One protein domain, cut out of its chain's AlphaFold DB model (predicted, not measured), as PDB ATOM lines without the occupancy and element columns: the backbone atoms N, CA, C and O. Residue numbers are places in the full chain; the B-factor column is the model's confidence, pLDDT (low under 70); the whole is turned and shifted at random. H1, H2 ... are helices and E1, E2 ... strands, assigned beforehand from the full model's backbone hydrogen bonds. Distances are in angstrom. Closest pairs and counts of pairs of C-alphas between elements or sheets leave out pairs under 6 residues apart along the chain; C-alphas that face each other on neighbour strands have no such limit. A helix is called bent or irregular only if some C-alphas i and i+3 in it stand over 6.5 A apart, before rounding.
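Overview. This is residues 259 to 337 and 520 to 549 of the 552 residues of a protein of Asticcacaulis sp. YBE204 (UniProt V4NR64). A strongly twisted sheet of four antiparallel strands, in the order E3 E4 E5 E6, has H3 across one face, and H1 packs on H3 on the side away from the sheet. The small hairpin E1 and E2 and the short H2 lie to one side of H1. The printed part has 109 residues, with three named helices and six named strands in the order H1 E1 E2 H2 H3 E3 E4 E5 E6; the class is mixed. The whole is compact, with a radius of gyration of the C-alphas of 13.3 A, and rounded, spanning 31 by 30 by 29 A.

Arrangement. E4, residues 520 to 527, E5, residues 531 to 538, and E6, residues 541 to 548, form a meander, each strand the antiparallel neighbour of the one before. N 524 and O 535, 2.8 A, and N 536 and O 543, 2.8 A, are within hydrogen-bond range. Edge strand E3, residues 325 to 332, pairs with E4 through N 329 and O 521, 2.9 A. H3, residues 307 to 321, is on the sheet in two layers, a helix on one face, at a height of 7.7 A, across the strands, with Ala 319 and Leu 526 its closest C-alphas to E4, 5.1 A. H1, residues 259 to 271, touches H3 at a shallow tilt of 6 degrees, the same way; the closest C-alphas are Ala 268 and Pro 314, 6.3 A. H2, residues 292 to 295, touches H1 at residues 265 to 269 alone, closest at the C-alphas of Leu 269 and Arg 292, 7.0 A. E1, residues 278 to 281, and E2, residues 287 to 290, form a hairpin, with N 278 and O 290 at 2.8 A, apart from H3. Every O i to N i+4 pair is within hydrogen-bond range in H1, 6 of 11 in H3, and H2 is too short for one.

Along the chain. H1 begins at C-alpha 259, (-1.624, -4.778, -5.313), and E6 ends at C-alpha 548, (10.071, -27.105, -18.140), 24.3 A from its first. H3 measures 21.6 A and is irregular, with C-alphas 308 and 311 7.8 A apart. E3 bends by 66 degrees at residue 328.

Size, cuts and confidence. The C-alphas of Asp 299 and Asp 529, the two farthest apart, are 37.7 A apart. Residues 338 to 519 are not printed; C-alphas 337 and 520 are 16.9 A apart across the cut. The link from H2 to H3 is long. Confidence is low at, among others, residues 296 to 308 and 327 to 337.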
ATOM      1  N   GLU A 259      -2.047  -5.925  -4.503       79.12
ATOM      2  CA  GLU A 259      -1.624  -4.778  -5.313       79.12
ATOM      3  C   GLU A 259      -0.628  -5.202  -6.404       79.12
ATOM      4  O   GLU A 259      -0.864  -4.963  -7.586       79.12
ATOM      5  N   GLU A 260       0.410  -5.964  -6.047       80.56
ATOM      6  CA  GLU A 260       1.390  -6.483  -7.012       80.56
ATOM      7  C   GLU A 260       0.763  -7.437  -8.040       80.56
ATOM      8  O   GLU A 260       1.189  -7.498  -9.198       80.56
ATOM      9  N   VAL A 261      -0.257  -8.195  -7.630       77.62
ATOM     10  CA  VAL A 261      -1.054  -9.035  -8.533       77.62
ATOM     11  C   VAL A 261      -1.811  -8.173  -9.545       77.62
ATOM     12  O   VAL A 261      -1.767  -8.445 -10.750       77.62
ATOM     13  N   ASN A 262      -2.467  -7.115  -9.071       82.38
ATOM     14  CA  ASN A 262      -3.214  -6.183  -9.907       82.38
ATOM     15  C   ASN A 262      -2.326  -5.439 -10.907       82.38
ATOM     16  O   ASN A 262      -2.705  -5.307 -12.073       82.38
ATOM     17  N   ASP A 263      -1.138  -5.011 -10.493       86.06
ATOM     18  CA  ASP A 263      -0.186  -4.328 -11.370       86.06
ATOM     19  C   ASP A 263       0.277  -5.223 -12.518       86.06
ATOM     20  O   ASP A 263       0.303  -4.803 -13.678       86.06
ATOM     21  N   ARG A 264       0.564  -6.498 -12.230       86.50
ATOM     22  CA  ARG A 264       0.944  -7.480 -13.258       86.50
ATOM     23  C   ARG A 264      -0.197  -7.759 -14.235       86.50
ATOM     24  O   ARG A 264       0.048  -7.875 -15.437       86.50
ATOM     25  N   ILE A 265      -1.437  -7.826 -13.745       85.31
ATOM     26  CA  ILE A 265      -2.630  -7.949 -14.593       85.31
ATOM     27  C   ILE A 265      -2.772  -6.720 -15.494       85.31
ATOM     28  O   ILE A 265      -2.950  -6.868 -16.702       85.31
ATOM     29  N   ASN A 266      -2.664  -5.512 -14.941       88.25
ATOM     30  CA  ASN A 266      -2.779  -4.272 -15.709       88.25
ATOM     31  C   ASN A 266      -1.691  -4.175 -16.788       88.25
ATOM     32  O   ASN A 266      -2.012  -3.915 -17.945       88.25
ATOM     33  N   ALA A 267      -0.440  -4.510 -16.459       89.00
ATOM     34  CA  ALA A 267       0.655  -4.541 -17.426       89.00
ATOM     35  C   ALA A 267       0.417  -5.555 -18.564       89.00
ATOM     36  O   ALA A 267       0.719  -5.277 -19.728       89.00
ATOM     37  N   ALA A 268      -0.147  -6.728 -18.256       87.75
ATOM     38  CA  ALA A 268      -0.537  -7.708 -19.271       87.75
ATOM     39  C   ALA A 268      -1.692  -7.189 -20.148       87.75
ATOM     40  O   ALA A 268      -1.667  -7.339 -21.373       87.75
ATOM     41  N   LEU A 269      -2.685  -6.537 -19.538       86.69
ATOM     42  CA  LEU A 269      -3.818  -5.944 -20.243       86.69
ATOM     43  C   LEU A 269      -3.383  -4.823 -21.178       86.69
ATOM     44  O   LEU A 269      -3.857  -4.798 -22.309       86.69
ATOM     45  N   ASP A 270      -2.469  -3.945 -20.772       89.12
ATOM     46  CA  ASP A 270      -1.951  -2.864 -21.618       89.12
ATOM     47  C   ASP A 270      -1.303  -3.406 -22.892       89.12
ATOM     48  O   ASP A 270      -1.532  -2.892 -23.989       89.12
ATOM     49  N   GLN A 271      -0.597  -4.533 -22.789       87.44
ATOM     50  CA  GLN A 271      -0.069  -5.220 -23.961       87.44
ATOM     51  C   GLN A 271      -1.173  -5.826 -24.836       87.44
ATOM     52  O   GLN A 271      -1.023  -5.855 -26.057       87.44
ATOM     53  N   LEU A 272      -2.285  -6.282 -24.261       83.00
ATOM     54  CA  LEU A 272      -3.484  -6.700 -25.000       83.00
ATOM     55  C   LEU A 272      -4.359  -5.505 -25.441       83.00
ATOM     56  O   LEU A 272      -5.427  -5.682 -26.027       83.00
ATOM     57  N   GLY A 273      -3.875  -4.281 -25.206       80.75
ATOM     58  CA  GLY A 273      -4.423  -3.012 -25.660       80.75
ATOM     59  C   GLY A 273      -5.185  -2.216 -24.592       80.75
ATOM     60  O   GLY A 273      -5.714  -1.147 -24.912       80.75
ATOM     61  N   GLY A 274      -5.316  -2.726 -23.367       83.75
ATOM     62  CA  GLY A 274      -5.913  -2.068 -22.197       83.75
ATOM     63  C   GLY A 274      -7.103  -2.819 -21.577       83.75
ATOM     64  O   GLY A 274      -7.615  -3.791 -22.131       83.75
ATOM     65  N   SER A 275      -7.591  -2.319 -20.439       79.12
ATOM     66  CA  SER A 275      -8.557  -3.002 -19.557       79.12
ATOM     67  C   SER A 275      -9.970  -3.211 -20.118       79.12
ATOM     68  O   SER A 275     -10.659  -4.143 -19.697       79.12
ATOM     69  N   LYS A 276     -10.420  -2.384 -21.070       73.12
ATOM     70  CA  LYS A 276     -11.730  -2.554 -21.720       73.12
ATOM     71  C   LYS A 276     -11.737  -3.788 -22.623       73.12
ATOM     72  O   LYS A 276     -10.824  -3.964 -23.432       73.12
ATOM     73  N   ALA A 277     -12.801  -4.585 -22.503       66.50
ATOM     74  CA  ALA A 277     -13.002  -5.777 -23.310       66.50
ATOM     75  C   ALA A 277     -13.049  -5.444 -24.809       66.50
ATOM     76  O   ALA A 277     -13.783  -4.554 -25.244       66.50
ATOM     77  N   ARG A 278     -12.250  -6.167 -25.594       68.44
ATOM     78  CA  ARG A 278     -12.136  -6.023 -27.048       68.44
ATOM     79  C   ARG A 278     -11.986  -7.381 -27.708       68.44
ATOM     80  O   ARG A 278     -11.411  -8.292 -27.122       68.44
ATOM     81  N   VAL A 279     -12.424  -7.488 -28.954       65.69
ATOM     82  CA  VAL A 279     -12.160  -8.670 -29.777       65.69
ATOM     83  C   VAL A 279     -10.814  -8.482 -30.481       65.69
ATOM     84  O   VAL A 279     -10.655  -7.550 -31.266       65.69
ATOM     85  N   MET A 280      -9.853  -9.355 -30.196       74.62
ATOM     86  CA  MET A 280      -8.650  -9.571 -31.002       74.62
ATOM     87  C   MET A 280      -8.808 -10.866 -31.811       74.62
ATOM     88  O   MET A 280      -9.658 -11.690 -31.489       74.62
ATOM     89  N   GLN A 281      -8.019 -11.051 -32.867       72.25
ATOM     90  CA  GLN A 281      -8.008 -12.293 -33.648       72.25
ATOM     91  C   GLN A 281      -6.669 -13.011 -33.470       72.25
ATOM     92  O   GLN A 281      -5.630 -12.349 -33.430       72.25
ATOM     93  N   ASP A 282      -6.694 -14.339 -33.349       74.19
ATOM     94  CA  ASP A 282      -5.479 -15.159 -33.423       74.19
ATOM     95  C   ASP A 282      -4.957 -15.282 -34.870       74.19
ATOM     96  O   ASP A 282      -5.547 -14.754 -35.817       74.19
ATOM     97  N   ARG A 283      -3.841 -16.006 -35.047       75.88
ATOM     98  CA  ARG A 283      -3.208 -16.247 -36.358       75.88
ATOM     99  C   ARG A 283      -4.143 -16.909 -37.382       75.88
ATOM    100  O   ARG A 283      -3.991 -16.650 -38.572       75.88
ATOM    101  N   ASP A 284      -5.098 -17.721 -36.936       60.91
ATOM    102  CA  ASP A 284      -6.054 -18.423 -37.800       60.91
ATOM    103  C   ASP A 284      -7.402 -17.670 -37.895       60.91
ATOM    104  O   ASP A 284      -8.384 -18.197 -38.424       60.91
ATOM    105  N   GLY A 285      -7.470 -16.432 -37.386       56.25
ATOM    106  CA  GLY A 285      -8.660 -15.581 -37.413       56.25
ATOM    107  C   GLY A 285      -9.682 -15.868 -36.307       56.25
ATOM    108  O   GLY A 285     -10.805 -15.363 -36.376       56.25
ATOM    109  N   TRP A 286      -9.339 -16.664 -35.289       60.72
ATOM    110  CA  TRP A 286     -10.229 -16.962 -34.164       60.72
ATOM    111  C   TRP A 286     -10.407 -15.736 -33.254       60.72
ATOM    112  O   TRP A 286      -9.408 -15.160 -32.818       60.72
ATOM    113  N   PRO A 287     -11.647 -15.340 -32.908       60.91
ATOM    114  CA  PRO A 287     -11.888 -14.215 -32.010       60.91
ATOM    115  C   PRO A 287     -11.514 -14.560 -30.557       60.91
ATOM    116  O   PRO A 287     -12.101 -15.442 -29.929       60.91
ATOM    117  N   ILE A 288     -10.598 -13.798 -29.972       70.94
ATOM    118  CA  ILE A 288     -10.308 -13.803 -28.537       70.94
ATOM    119  C   ILE A 288     -10.831 -12.499 -27.946       70.94
ATOM    120  O   ILE A 288     -10.537 -11.420 -28.454       70.94
ATOM    121  N   VAL A 289     -11.592 -12.572 -26.857       69.69
ATOM    122  CA  VAL A 289     -12.034 -11.368 -26.148       69.69
ATOM    123  C   VAL A 289     -11.039 -11.058 -25.034       69.69
ATOM    124  O   VAL A 289     -10.998 -11.763 -24.028       69.69
ATOM    125  N   ALA A 290     -10.233 -10.014 -25.220       74.69
ATOM    126  CA  ALA A 290      -9.219  -9.575 -24.269       74.69
ATOM    127  C   ALA A 290      -9.696  -8.350 -23.477       74.69
ATOM    128  O   ALA A 290     -10.210  -7.395 -24.055       74.69
ATOM    129  N   GLY A 291      -9.535  -8.371 -22.155       75.06
ATOM    130  CA  GLY A 291      -9.951  -7.299 -21.247       75.06
ATOM    131  C   GLY A 291      -9.867  -7.744 -19.790       75.06
ATOM    132  O   GLY A 291      -9.529  -8.898 -19.525       75.06
ATOM    133  N   ARG A 292     -10.185  -6.852 -18.841       77.88
ATOM    134  CA  ARG A 292     -10.048  -7.145 -17.403       77.88
ATOM    135  C   ARG A 292     -10.857  -8.360 -16.959       77.88
ATOM    136  O   ARG A 292     -10.411  -9.066 -16.065       77.88
ATOM    137  N   ASP A 293     -11.970  -8.676 -17.622       70.62
ATOM    138  CA  ASP A 293     -12.752  -9.854 -17.235       70.62
ATOM    139  C   ASP A 293     -12.087 -11.198 -17.597       70.62
ATOM    140  O   ASP A 293     -12.568 -12.228 -17.137       70.62
ATOM    141  N   LEU A 294     -10.962 -11.217 -18.339       72.50
ATOM    142  CA  LEU A 294     -10.100 -12.412 -18.409       72.50
ATOM    143  C   LEU A 294      -9.604 -12.817 -17.018       72.50
ATOM    144  O   LEU A 294      -9.381 -13.991 -16.742       72.50
ATOM    145  N   PHE A 295      -9.437 -11.837 -16.141       74.62
ATOM    146  CA  PHE A 295      -8.904 -12.003 -14.801       74.62
ATOM    147  C   PHE A 295      -9.991 -11.840 -13.747       74.62
ATOM    148  O   PHE A 295      -9.677 -11.469 -12.625       74.62
ATOM    149  N   ARG A 296     -11.262 -12.071 -14.104       67.56
ATOM    150  CA  ARG A 296     -12.378 -12.045 -13.158       67.56
ATOM    151  C   ARG A 296     -13.093 -13.379 -13.093       67.56
ATOM    152  O   ARG A 296     -13.257 -14.063 -14.105       67.56
ATOM    153  N   ASP A 297     -13.554 -13.714 -11.897       56.78
ATOM    154  CA  ASP A 297     -14.477 -14.817 -11.681       56.78
ATOM    155  C   ASP A 297     -15.911 -14.441 -12.127       56.78
ATOM    156  O   ASP A 297     -16.194 -13.284 -12.466       56.78
ATOM    157  N   PRO A 298     -16.850 -15.407 -12.173       48.50
ATOM    158  CA  PRO A 298     -18.249 -15.130 -12.511       48.50
ATOM    159  C   PRO A 298     -18.952 -14.129 -11.583       48.50
ATOM    160  O   PRO A 298     -19.921 -13.506 -12.019       48.50
ATOM    161  N   ASP A 299     -18.459 -13.959 -10.353       49.59
ATOM    162  CA  ASP A 299     -18.982 -13.023  -9.352       49.59
ATOM    163  C   ASP A 299     -18.377 -11.610  -9.509       49.59
ATOM    164  O   ASP A 299     -18.726 -10.689  -8.769       49.59
ATOM    165  N   GLY A 300     -17.494 -11.415 -10.497       54.34
ATOM    166  CA  GLY A 300     -16.875 -10.136 -10.839       54.34
ATOM    167  C   GLY A 300     -15.653  -9.771  -9.993       54.34
ATOM    168  O   GLY A 300     -15.158  -8.648 -10.122       54.34
ATOM    169  N   ARG A 301     -15.160 -10.684  -9.150       62.09
ATOM    170  CA  ARG A 301     -13.943 -10.495  -8.349       62.09
ATOM    171  C   ARG A 301     -12.724 -10.828  -9.188       62.09
ATOM    172  O   ARG A 301     -12.792 -11.714 -10.037       62.09
ATOM    173  N   ASP A 302     -11.610 -10.143  -8.948       66.88
ATOM    174  CA  ASP A 302     -10.377 -10.468  -9.656       66.88
ATOM    175  C   ASP A 302      -9.889 -11.866  -9.220       66.88
ATOM    176  O   ASP A 302      -9.715 -12.153  -8.037       66.88
ATOM    177  N   ALA A 303      -9.728 -12.763 -10.189       62.88
ATOM    178  CA  ALA A 303      -9.390 -14.161  -9.989       62.88
ATOM    179  C   ALA A 303      -8.450 -14.644 -11.099       62.88
ATOM    180  O   ALA A 303      -8.737 -14.526 -12.292       62.88
ATOM    181  N   LEU A 304      -7.320 -15.226 -10.693       64.56
ATOM    182  CA  LEU A 304      -6.328 -15.802 -11.600       64.56
ATOM    183  C   LEU A 304      -6.473 -17.329 -11.670       64.56
ATOM    184  O   LEU A 304      -6.555 -17.963 -10.618       64.56
ATOM    185  N   PRO A 305      -6.419 -17.939 -12.875       57.19
ATOM    186  CA  PRO A 305      -6.474 -19.391 -13.042       57.19
ATOM    187  C   PRO A 305      -5.433 -20.159 -12.208       57.19
ATOM    188  O   PRO A 305      -5.742 -21.210 -11.654       57.19
ATOM    189  N   ARG A 306      -4.200 -19.631 -12.161       61.50
ATOM    190  CA  ARG A 306      -3.010 -20.190 -11.499       61.50
ATOM    191  C   ARG A 306      -2.212 -19.053 -10.846       61.50
ATOM    192  O   ARG A 306      -1.330 -18.480 -11.491       61.50
ATOM    193  N   PRO A 307      -2.549 -18.657  -9.605       64.25
ATOM    194  CA  PRO A 307      -1.899 -17.532  -8.925       64.25
ATOM    195  C   PRO A 307      -0.387 -17.722  -8.750       64.25
ATOM    196  O   PRO A 307       0.364 -16.753  -8.742       64.25
ATOM    197  N   ASP A 308       0.056 -18.976  -8.654       65.94
ATOM    198  CA  ASP A 308       1.459 -19.387  -8.604       65.94
ATOM    199  C   ASP A 308       2.234 -19.079  -9.894       65.94
ATOM    200  O   ASP A 308       3.449 -18.936  -9.853       65.94
ATOM    201  N   LEU A 309       1.542 -18.917 -11.024       72.75
ATOM    202  CA  LEU A 309       2.153 -18.687 -12.333       72.75
ATOM    203  C   LEU A 309       2.053 -17.228 -12.805       72.75
ATOM    204  O   LEU A 309       2.313 -16.930 -13.971       72.75
ATOM    205  N   ILE A 310       1.673 -16.294 -11.928       80.44
ATOM    206  CA  ILE A 310       1.446 -14.887 -12.298       80.44
ATOM    207  C   ILE A 310       2.696 -14.190 -12.862       80.44
ATOM    208  O   ILE A 310       2.596 -13.273 -13.676       80.44
ATOM    209  N   GLU A 311       3.893 -14.632 -12.479       81.62
ATOM    210  CA  GLU A 311       5.152 -14.144 -13.053       81.62
ATOM    211  C   GLU A 311       5.324 -14.468 -14.543       81.62
ATOM    212  O   GLU A 311       6.086 -13.797 -15.234       81.62
ATOM    213  N   HIS A 312       4.566 -15.432 -15.066       84.81
ATOM    214  CA  HIS A 312       4.620 -15.840 -16.466       84.81
ATOM    215  C   HIS A 312       3.588 -15.137 -17.358       84.81
ATOM    216  O   HIS A 312       3.552 -15.406 -18.560       84.81
ATOM    217  N   LEU A 313       2.785 -14.200 -16.831       86.94
ATOM    218  CA  LEU A 313       1.815 -13.436 -17.630       86.94
ATOM    219  C   LEU A 313       2.412 -12.766 -18.887       86.94
ATOM    220  O   LEU A 313       1.746 -12.800 -19.922       86.94
ATOM    221  N   PRO A 314       3.648 -12.221 -18.885       89.06
ATOM    222  CA  PRO A 314       4.259 -11.711 -20.117       89.06
ATOM    223  C   PRO A 314       4.400 -12.779 -21.214       89.06
ATOM    224  O   PRO A 314       4.109 -12.510 -22.379       89.06
ATOM    225  N   ALA A 315       4.773 -14.008 -20.845       85.38
ATOM    226  CA  ALA A 315       4.888 -15.123 -21.783       85.38
ATOM    227  C   ALA A 315       3.510 -15.627 -22.247       85.38
ATOM    228  O   ALA A 315       3.348 -15.986 -23.410       85.38
ATOM    229  N   VAL A 316       2.491 -15.576 -21.381       85.25
ATOM    230  CA  VAL A 316       1.090 -15.837 -21.761       85.25
ATOM    231  C   VAL A 316       0.627 -14.833 -22.818       85.25
ATOM    232  O   VAL A 316       0.106 -15.229 -23.857       85.25
ATOM    233  N   VAL A 317       0.863 -13.533 -22.610       89.31
ATOM    234  CA  VAL A 317       0.525 -12.490 -23.595       89.31
ATOM    235  C   VAL A 317       1.258 -12.718 -24.919       89.31
ATOM    236  O   VAL A 317       0.664 -12.558 -25.987       89.31
ATOM    237  N   GLN A 318       2.529 -13.121 -24.866       90.38
ATOM    238  CA  GLN A 318       3.294 -13.475 -26.058       90.38
ATOM    239  C   GLN A 318       2.686 -14.684 -26.784       90.38
ATOM    240  O   GLN A 318       2.496 -14.608 -27.996       90.38
ATOM    241  N   ALA A 319       2.304 -15.741 -26.061       86.56
ATOM    242  CA  ALA A 319       1.649 -16.919 -26.627       86.56
ATOM    243  C   ALA A 319       0.321 -16.568 -27.322       86.56
ATOM    244  O   ALA A 319       0.033 -17.094 -28.391       86.56
ATOM    245  N   LEU A 320      -0.466 -15.631 -26.778       86.56
ATOM    246  CA  LEU A 320      -1.714 -15.177 -27.407       86.56
ATOM    247  C   LEU A 320      -1.491 -14.379 -28.695       86.56
ATOM    248  O   LEU A 320      -2.285 -14.466 -29.628       86.56
ATOM    249  N   LYS A 321      -0.433 -13.564 -28.739       87.31
ATOM    250  CA  LYS A 321      -0.130 -12.713 -29.897       87.31
ATOM    251  C   LYS A 321       0.594 -13.463 -31.008       87.31
ATOM    252  O   LYS A 321       0.359 -13.191 -32.183       87.31
ATOM    253  N   LYS A 322       1.527 -14.338 -30.640       89.31
ATOM    254  CA  LYS A 322       2.440 -15.010 -31.564       89.31
ATOM    255  C   LYS A 322       2.842 -16.387 -31.011       89.31
ATOM    256  O   LYS A 322       3.973 -16.541 -30.552       89.31
ATOM    257  N   PRO A 323       1.928 -17.370 -31.037       88.50
ATOM    258  CA  PRO A 323       2.250 -18.740 -30.654       88.50
ATOM    259  C   PRO A 323       3.145 -19.410 -31.706       88.50
ATOM    260  O   PRO A 323       3.032 -19.113 -32.902       88.50
ATOM    261  N   ASP A 324       3.976 -20.358 -31.273       80.19
ATOM    262  CA  ASP A 324       4.734 -21.236 -32.171       80.19
ATOM    263  C   ASP A 324       3.803 -22.296 -32.769       80.19
ATOM    264  O   ASP A 324       3.700 -22.451 -33.991       80.19
ATOM    265  N   GLU A 325       3.037 -22.957 -31.900       77.88
ATOM    266  CA  GLU A 325       2.030 -23.949 -32.265       77.88
ATOM    267  C   GLU A 325       0.645 -23.480 -31.822       77.88
ATOM    268  O   GLU A 325       0.455 -22.900 -30.751       77.88
ATOM    269  N   LEU A 326      -0.334 -23.716 -32.689       76.25
ATOM    270  CA  LEU A 326      -1.690 -23.233 -32.513       76.25
ATOM    271  C   LEU A 326      -2.652 -24.303 -33.026       76.25
ATOM    272  O   LEU A 326      -2.774 -24.521 -34.230       76.25
ATOM    273  N   GLU A 327      -3.329 -24.981 -32.108       56.81
ATOM    274  CA  GLU A 327      -4.042 -26.224 -32.406       56.81
ATOM    275  C   GLU A 327      -5.390 -26.323 -31.686       56.81
ATOM    276  O   GLU A 327      -5.717 -25.540 -30.790       56.81
ATOM    277  N   TRP A 328      -6.211 -27.254 -32.161       57.62
ATOM    278  CA  TRP A 328      -7.456 -27.654 -31.525       57.62
ATOM    279  C   TRP A 328      -7.275 -29.051 -30.963       57.62
ATOM    280  O   TRP A 328      -6.953 -29.976 -31.705       57.62
ATOM    281  N   LEU A 329      -7.527 -29.210 -29.674       50.19
ATOM    282  CA  LEU A 329      -7.329 -30.473 -28.985       50.19
ATOM    283  C   LEU A 329      -8.454 -30.752 -28.012       50.19
ATOM    284  O   LEU A 329      -9.041 -29.856 -27.420       50.19
ATOM    285  N   TRP A 330      -8.776 -32.029 -27.875       47.47
ATOM    286  CA  TRP A 330      -9.697 -32.483 -26.850       47.47
ATOM    287  C   TRP A 330      -8.927 -32.564 -25.536       47.47
ATOM    288  O   TRP A 330      -8.070 -33.431 -25.384       47.47
ATOM    289  N   ALA A 331      -9.216 -31.658 -24.605       52.62
ATOM    290  CA  ALA A 331      -8.640 -31.680 -23.266       52.62
ATOM    291  C   ALA A 331      -9.737 -31.830 -22.211       52.62
ATOM    292  O   ALA A 331     -10.890 -31.444 -22.417       52.62
ATOM    293  N   ALA A 332      -9.377 -32.416 -21.075       51.38
ATOM    294  CA  ALA A 332     -10.256 -32.524 -19.921       51.38
ATOM    295  C   ALA A 332     -10.729 -31.129 -19.479       51.38
ATOM    296  O   ALA A 332      -9.918 -30.217 -19.350       51.38
ATOM    297  N   ASP A 333     -12.035 -30.968 -19.247       48.84
ATOM    298  CA  ASP A 333     -12.627 -29.727 -18.747       48.84
ATOM    299  C   ASP A 333     -11.917 -29.299 -17.451       48.84
ATOM    300  O   ASP A 333     -12.039 -30.006 -16.444       48.84
ATOM    301  N   PRO A 334     -11.218 -28.148 -17.435       45.50
ATOM    302  CA  PRO A 334     -10.475 -27.692 -16.262       45.50
ATOM    303  C   PRO A 334     -11.390 -27.394 -15.063       45.50
ATOM    304  O   PRO A 334     -10.916 -27.282 -13.936       45.50
ATOM    305  N   ARG A 335     -12.715 -27.314 -15.266       45.59
ATOM    306  CA  ARG A 335     -13.717 -27.175 -14.195       45.59
ATOM    307  C   ARG A 335     -13.904 -28.459 -13.371       45.59
ATOM    308  O   ARG A 335     -14.555 -28.411 -12.329       45.59
ATOM    309  N   VAL A 336     -13.370 -29.599 -13.820       33.84
ATOM    310  CA  VAL A 336     -13.373 -30.871 -13.085       33.84
ATOM    311  C   VAL A 336     -11.929 -31.196 -12.699       33.84
ATOM    312  O   VAL A 336     -11.150 -31.555 -13.580       33.84
ATOM    313  N   PRO A 337     -11.551 -31.121 -11.408       28.36
ATOM    314  CA  PRO A 337     -10.232 -31.553 -10.969       28.36
ATOM    315  C   PRO A 337      -9.990 -32.988 -11.437       28.36
ATOM    316  O   PRO A 337     -10.723 -33.912 -11.063       28.36
ATOM    317  N   LEU A 520     -13.356 -29.386 -26.484       53.97
ATOM    318  CA  LEU A 520     -12.495 -28.915 -27.550       53.97
ATOM    319  C   LEU A 520     -11.867 -27.600 -27.082       53.97
ATOM    320  O   LEU A 520     -12.577 -26.632 -26.810       53.97
ATOM    321  N   VAL A 521     -10.549 -27.601 -26.965       63.72
ATOM    322  CA  VAL A 521      -9.734 -26.504 -26.461       63.72
ATOM    323  C   VAL A 521      -8.903 -25.946 -27.599       63.72
ATOM    324  O   VAL A 521      -8.298 -26.693 -28.372       63.72
ATOM    325  N   ARG A 522      -8.877 -24.621 -27.693       71.19
ATOM    326  CA  ARG A 522      -7.956 -23.887 -28.547       71.19
ATOM    327  C   ARG A 522      -6.681 -23.627 -27.754       71.19
ATOM    328  O   ARG A 522      -6.712 -22.814 -26.829       71.19
ATOM    329  N   ARG A 523      -5.598 -24.326 -28.095       77.62
ATOM    330  CA  ARG A 523      -4.310 -24.225 -27.400       77.62
ATOM    331  C   ARG A 523      -3.338 -23.334 -28.159       77.62
ATOM    332  O   ARG A 523      -3.140 -23.509 -29.361       77.62
ATOM    333  N   TYR A 524      -2.718 -22.422 -27.422       84.56
ATOM    334  CA  TYR A 524      -1.623 -21.556 -27.838       84.56
ATOM    335  C   TYR A 524      -0.370 -22.044 -27.129       84.56
ATOM    336  O   TYR A 524      -0.301 -21.984 -25.901       84.56
ATOM    337  N   THR A 525       0.610 -22.516 -27.886       80.00
ATOM    338  CA  THR A 525       1.863 -23.024 -27.333       80.00
ATOM    339  C   THR A 525       2.995 -22.089 -27.730       80.00
ATOM    340  O   THR A 525       3.191 -21.796 -28.912       80.00
ATOM    341  N   LEU A 526       3.742 -21.626 -26.733       85.88
ATOM    342  CA  LEU A 526       4.961 -20.845 -26.894       85.88
ATOM    343  C   LEU A 526       6.116 -21.618 -26.262       85.88
ATOM    344  O   LEU A 526       6.068 -21.955 -25.078       85.88
ATOM    345  N   ARG A 527       7.151 -21.896 -27.047       85.75
ATOM    346  CA  ARG A 527       8.378 -22.552 -26.603       85.75
ATOM    347  C   ARG A 527       9.437 -21.478 -26.355       85.75
ATOM    348  O   ARG A 527       9.803 -20.725 -27.251       85.75
ATOM    349  N   LEU A 528       9.911 -21.406 -25.123       82.06
ATOM    350  CA  LEU A 528      11.047 -20.593 -24.699       82.06
ATOM    351  C   LEU A 528      12.220 -21.527 -24.376       82.06
ATOM    352  O   LEU A 528      12.020 -22.728 -24.187       82.06
ATOM    353  N   ASP A 529      13.431 -20.980 -24.288       81.00
ATOM    354  CA  ASP A 529      14.653 -21.774 -24.085       81.00
ATOM    355  C   ASP A 529      14.600 -22.666 -22.828       81.00
ATOM    356  O   ASP A 529      15.149 -23.765 -22.822       81.00
ATOM    357  N   ASP A 530      13.921 -22.215 -21.769       80.06
ATOM    358  CA  ASP A 530      13.829 -22.886 -20.467       80.06
ATOM    359  C   ASP A 530      12.463 -23.534 -20.182       80.06
ATOM    360  O   ASP A 530      12.342 -24.365 -19.275       80.06
ATOM    361  N   LYS A 531      11.415 -23.164 -20.925       78.94
ATOM    362  CA  LYS A 531      10.032 -23.565 -20.623       78.94
ATOM    363  C   LYS A 531       9.106 -23.555 -21.831       78.94
ATOM    364  O   LYS A 531       9.305 -22.836 -22.802       78.94
ATOM    365  N   ILE A 532       8.019 -24.298 -21.716       71.25
ATOM    366  CA  ILE A 532       6.894 -24.315 -22.641       71.25
ATOM    367  C   ILE A 532       5.701 -23.700 -21.919       71.25
ATOM    368  O   ILE A 532       5.321 -24.148 -20.838       71.25
ATOM    369  N   VAL A 533       5.113 -22.666 -22.513       75.62
ATOM    370  CA  VAL A 533       3.894 -22.019 -22.022       75.62
ATOM    371  C   VAL A 533       2.733 -22.459 -22.894       75.62
ATOM    372  O   VAL A 533       2.760 -22.265 -24.109       75.62
ATOM    373  N   THR A 534       1.703 -23.024 -22.274       75.56
ATOM    374  CA  THR A 534       0.463 -23.398 -22.957       75.56
ATOM    375  C   THR A 534      -0.687 -22.572 -22.414       75.56
ATOM    376  O   THR A 534      -0.901 -22.543 -21.203       75.56
ATOM    377  N   VAL A 535      -1.441 -21.927 -23.299       80.06
ATOM    378  CA  VAL A 535      -2.667 -21.200 -22.962       80.06
ATOM    379  C   VAL A 535      -3.836 -21.879 -23.655       80.06
ATOM    380  O   VAL A 535      -3.804 -22.084 -24.862       80.06
ATOM    381  N   ASP A 536      -4.870 -22.204 -22.898       73.25
ATOM    382  CA  ASP A 536      -5.983 -23.037 -23.328       73.25
ATOM    383  C   ASP A 536      -7.293 -22.267 -23.218       73.25
ATOM    384  O   ASP A 536      -7.632 -21.754 -22.155       73.25
ATOM    385  N   PHE A 537      -8.044 -22.207 -24.316       71.56
ATOM    386  CA  PHE A 537      -9.344 -21.545 -24.404       71.56
ATOM    387  C   PHE A 537     -10.424 -22.587 -24.658       71.56
ATOM    388  O   PHE A 537     -10.347 -23.341 -25.626       71.56
ATOM    389  N   SER A 538     -11.456 -22.616 -23.819       64.56
ATOM    390  CA  SER A 538     -12.522 -23.609 -23.899       64.56
ATOM    391  C   SER A 538     -13.874 -22.991 -23.559       64.56
ATOM    392  O   SER A 538     -14.229 -22.870 -22.389       64.56
ATOM    393  N   GLY A 539     -14.684 -22.695 -24.575       58.75
ATOM    394  CA  GLY A 539     -16.030 -22.174 -24.350       58.75
ATOM    395  C   GLY A 539     -16.007 -20.779 -23.723       58.75
ATOM    396  O   GLY A 539     -15.629 -19.816 -24.394       58.75
ATOM    397  N   ASP A 540     -16.445 -20.665 -22.467       52.84
ATOM    398  CA  ASP A 540     -16.423 -19.437 -21.669       52.84
ATOM    399  C   ASP A 540     -15.228 -19.322 -20.697       52.84
ATOM    400  O   ASP A 540     -15.091 -18.288 -20.044       52.84
ATOM    401  N   THR A 541     -14.322 -20.307 -20.662       58.31
ATOM    402  CA  THR A 541     -13.160 -20.336 -19.758       58.31
ATOM    403  C   THR A 541     -11.815 -20.311 -20.485       58.31
ATOM    404  O   THR A 541     -11.700 -20.683 -21.659       58.31
ATOM    405  N   TRP A 542     -10.767 -19.900 -19.767       72.06
ATOM    406  CA  TRP A 542      -9.378 -20.074 -20.188       72.06
ATOM    407  C   TRP A 542      -8.487 -20.502 -19.014       72.06
ATOM    408  O   TRP A 542      -8.781 -20.200 -17.855       72.06
ATOM    409  N   THR A 543      -7.401 -21.208 -19.316       70.94
ATOM    410  CA  THR A 543      -6.353 -21.597 -18.362       70.94
ATOM    411  C   THR A 543      -4.980 -21.435 -18.999       70.94
ATOM    412  O   THR A 543      -4.863 -21.351 -20.219       70.94
ATOM    413  N   PHE A 544      -3.921 -21.424 -18.194       73.50
ATOM    414  CA  PHE A 544      -2.561 -21.526 -18.708       73.50
ATOM    415  C   PHE A 544      -1.690 -22.364 -17.779       73.50
ATOM    416  O   PHE A 544      -1.971 -22.473 -16.583       73.50
ATOM    417  N   ASP A 545      -0.651 -22.956 -18.354       71.94
ATOM    418  CA  ASP A 545       0.335 -23.762 -17.647       71.94
ATOM    419  C   ASP A 545       1.737 -23.466 -18.185       71.94
ATOM    420  O   ASP A 545       1.901 -22.995 -19.316       71.94
ATOM    421  N   VAL A 546       2.740 -23.718 -17.347       68.06
ATOM    422  CA  VAL A 546       4.152 -23.514 -17.672       68.06
ATOM    423  C   VAL A 546       4.914 -24.771 -17.286       68.06
ATOM    424  O   VAL A 546       4.929 -25.163 -16.122       68.06
ATOM    425  N   GLN A 547       5.534 -25.407 -18.273       69.69
ATOM    426  CA  GLN A 547       6.253 -26.666 -18.112       69.69
ATOM    427  C   GLN A 547       7.733 -26.469 -18.445       69.69
ATOM    428  O   GLN A 547       8.040 -25.727 -19.374       69.69
ATOM    429  N   PRO A 548       8.670 -27.114 -17.735       64.56
ATOM    430  CA  PRO A 548      10.071 -27.105 -18.140       64.56
ATOM    431  C   PRO A 548      10.245 -27.836 -19.480       64.56
ATOM    432  O   PRO A 548       9.520 -28.791 -19.770       64.56
ATOM    433  N   VAL A 549      11.218 -27.418 -20.293       64.38
ATOM    434  CA  VAL A 549      11.587 -28.172 -21.503       64.38
ATOM    435  C   VAL A 549      12.172 -29.527 -21.066       64.38
ATOM    436  O   VAL A 549      13.079 -29.540 -20.228       64.38
TER     437      VAL A 549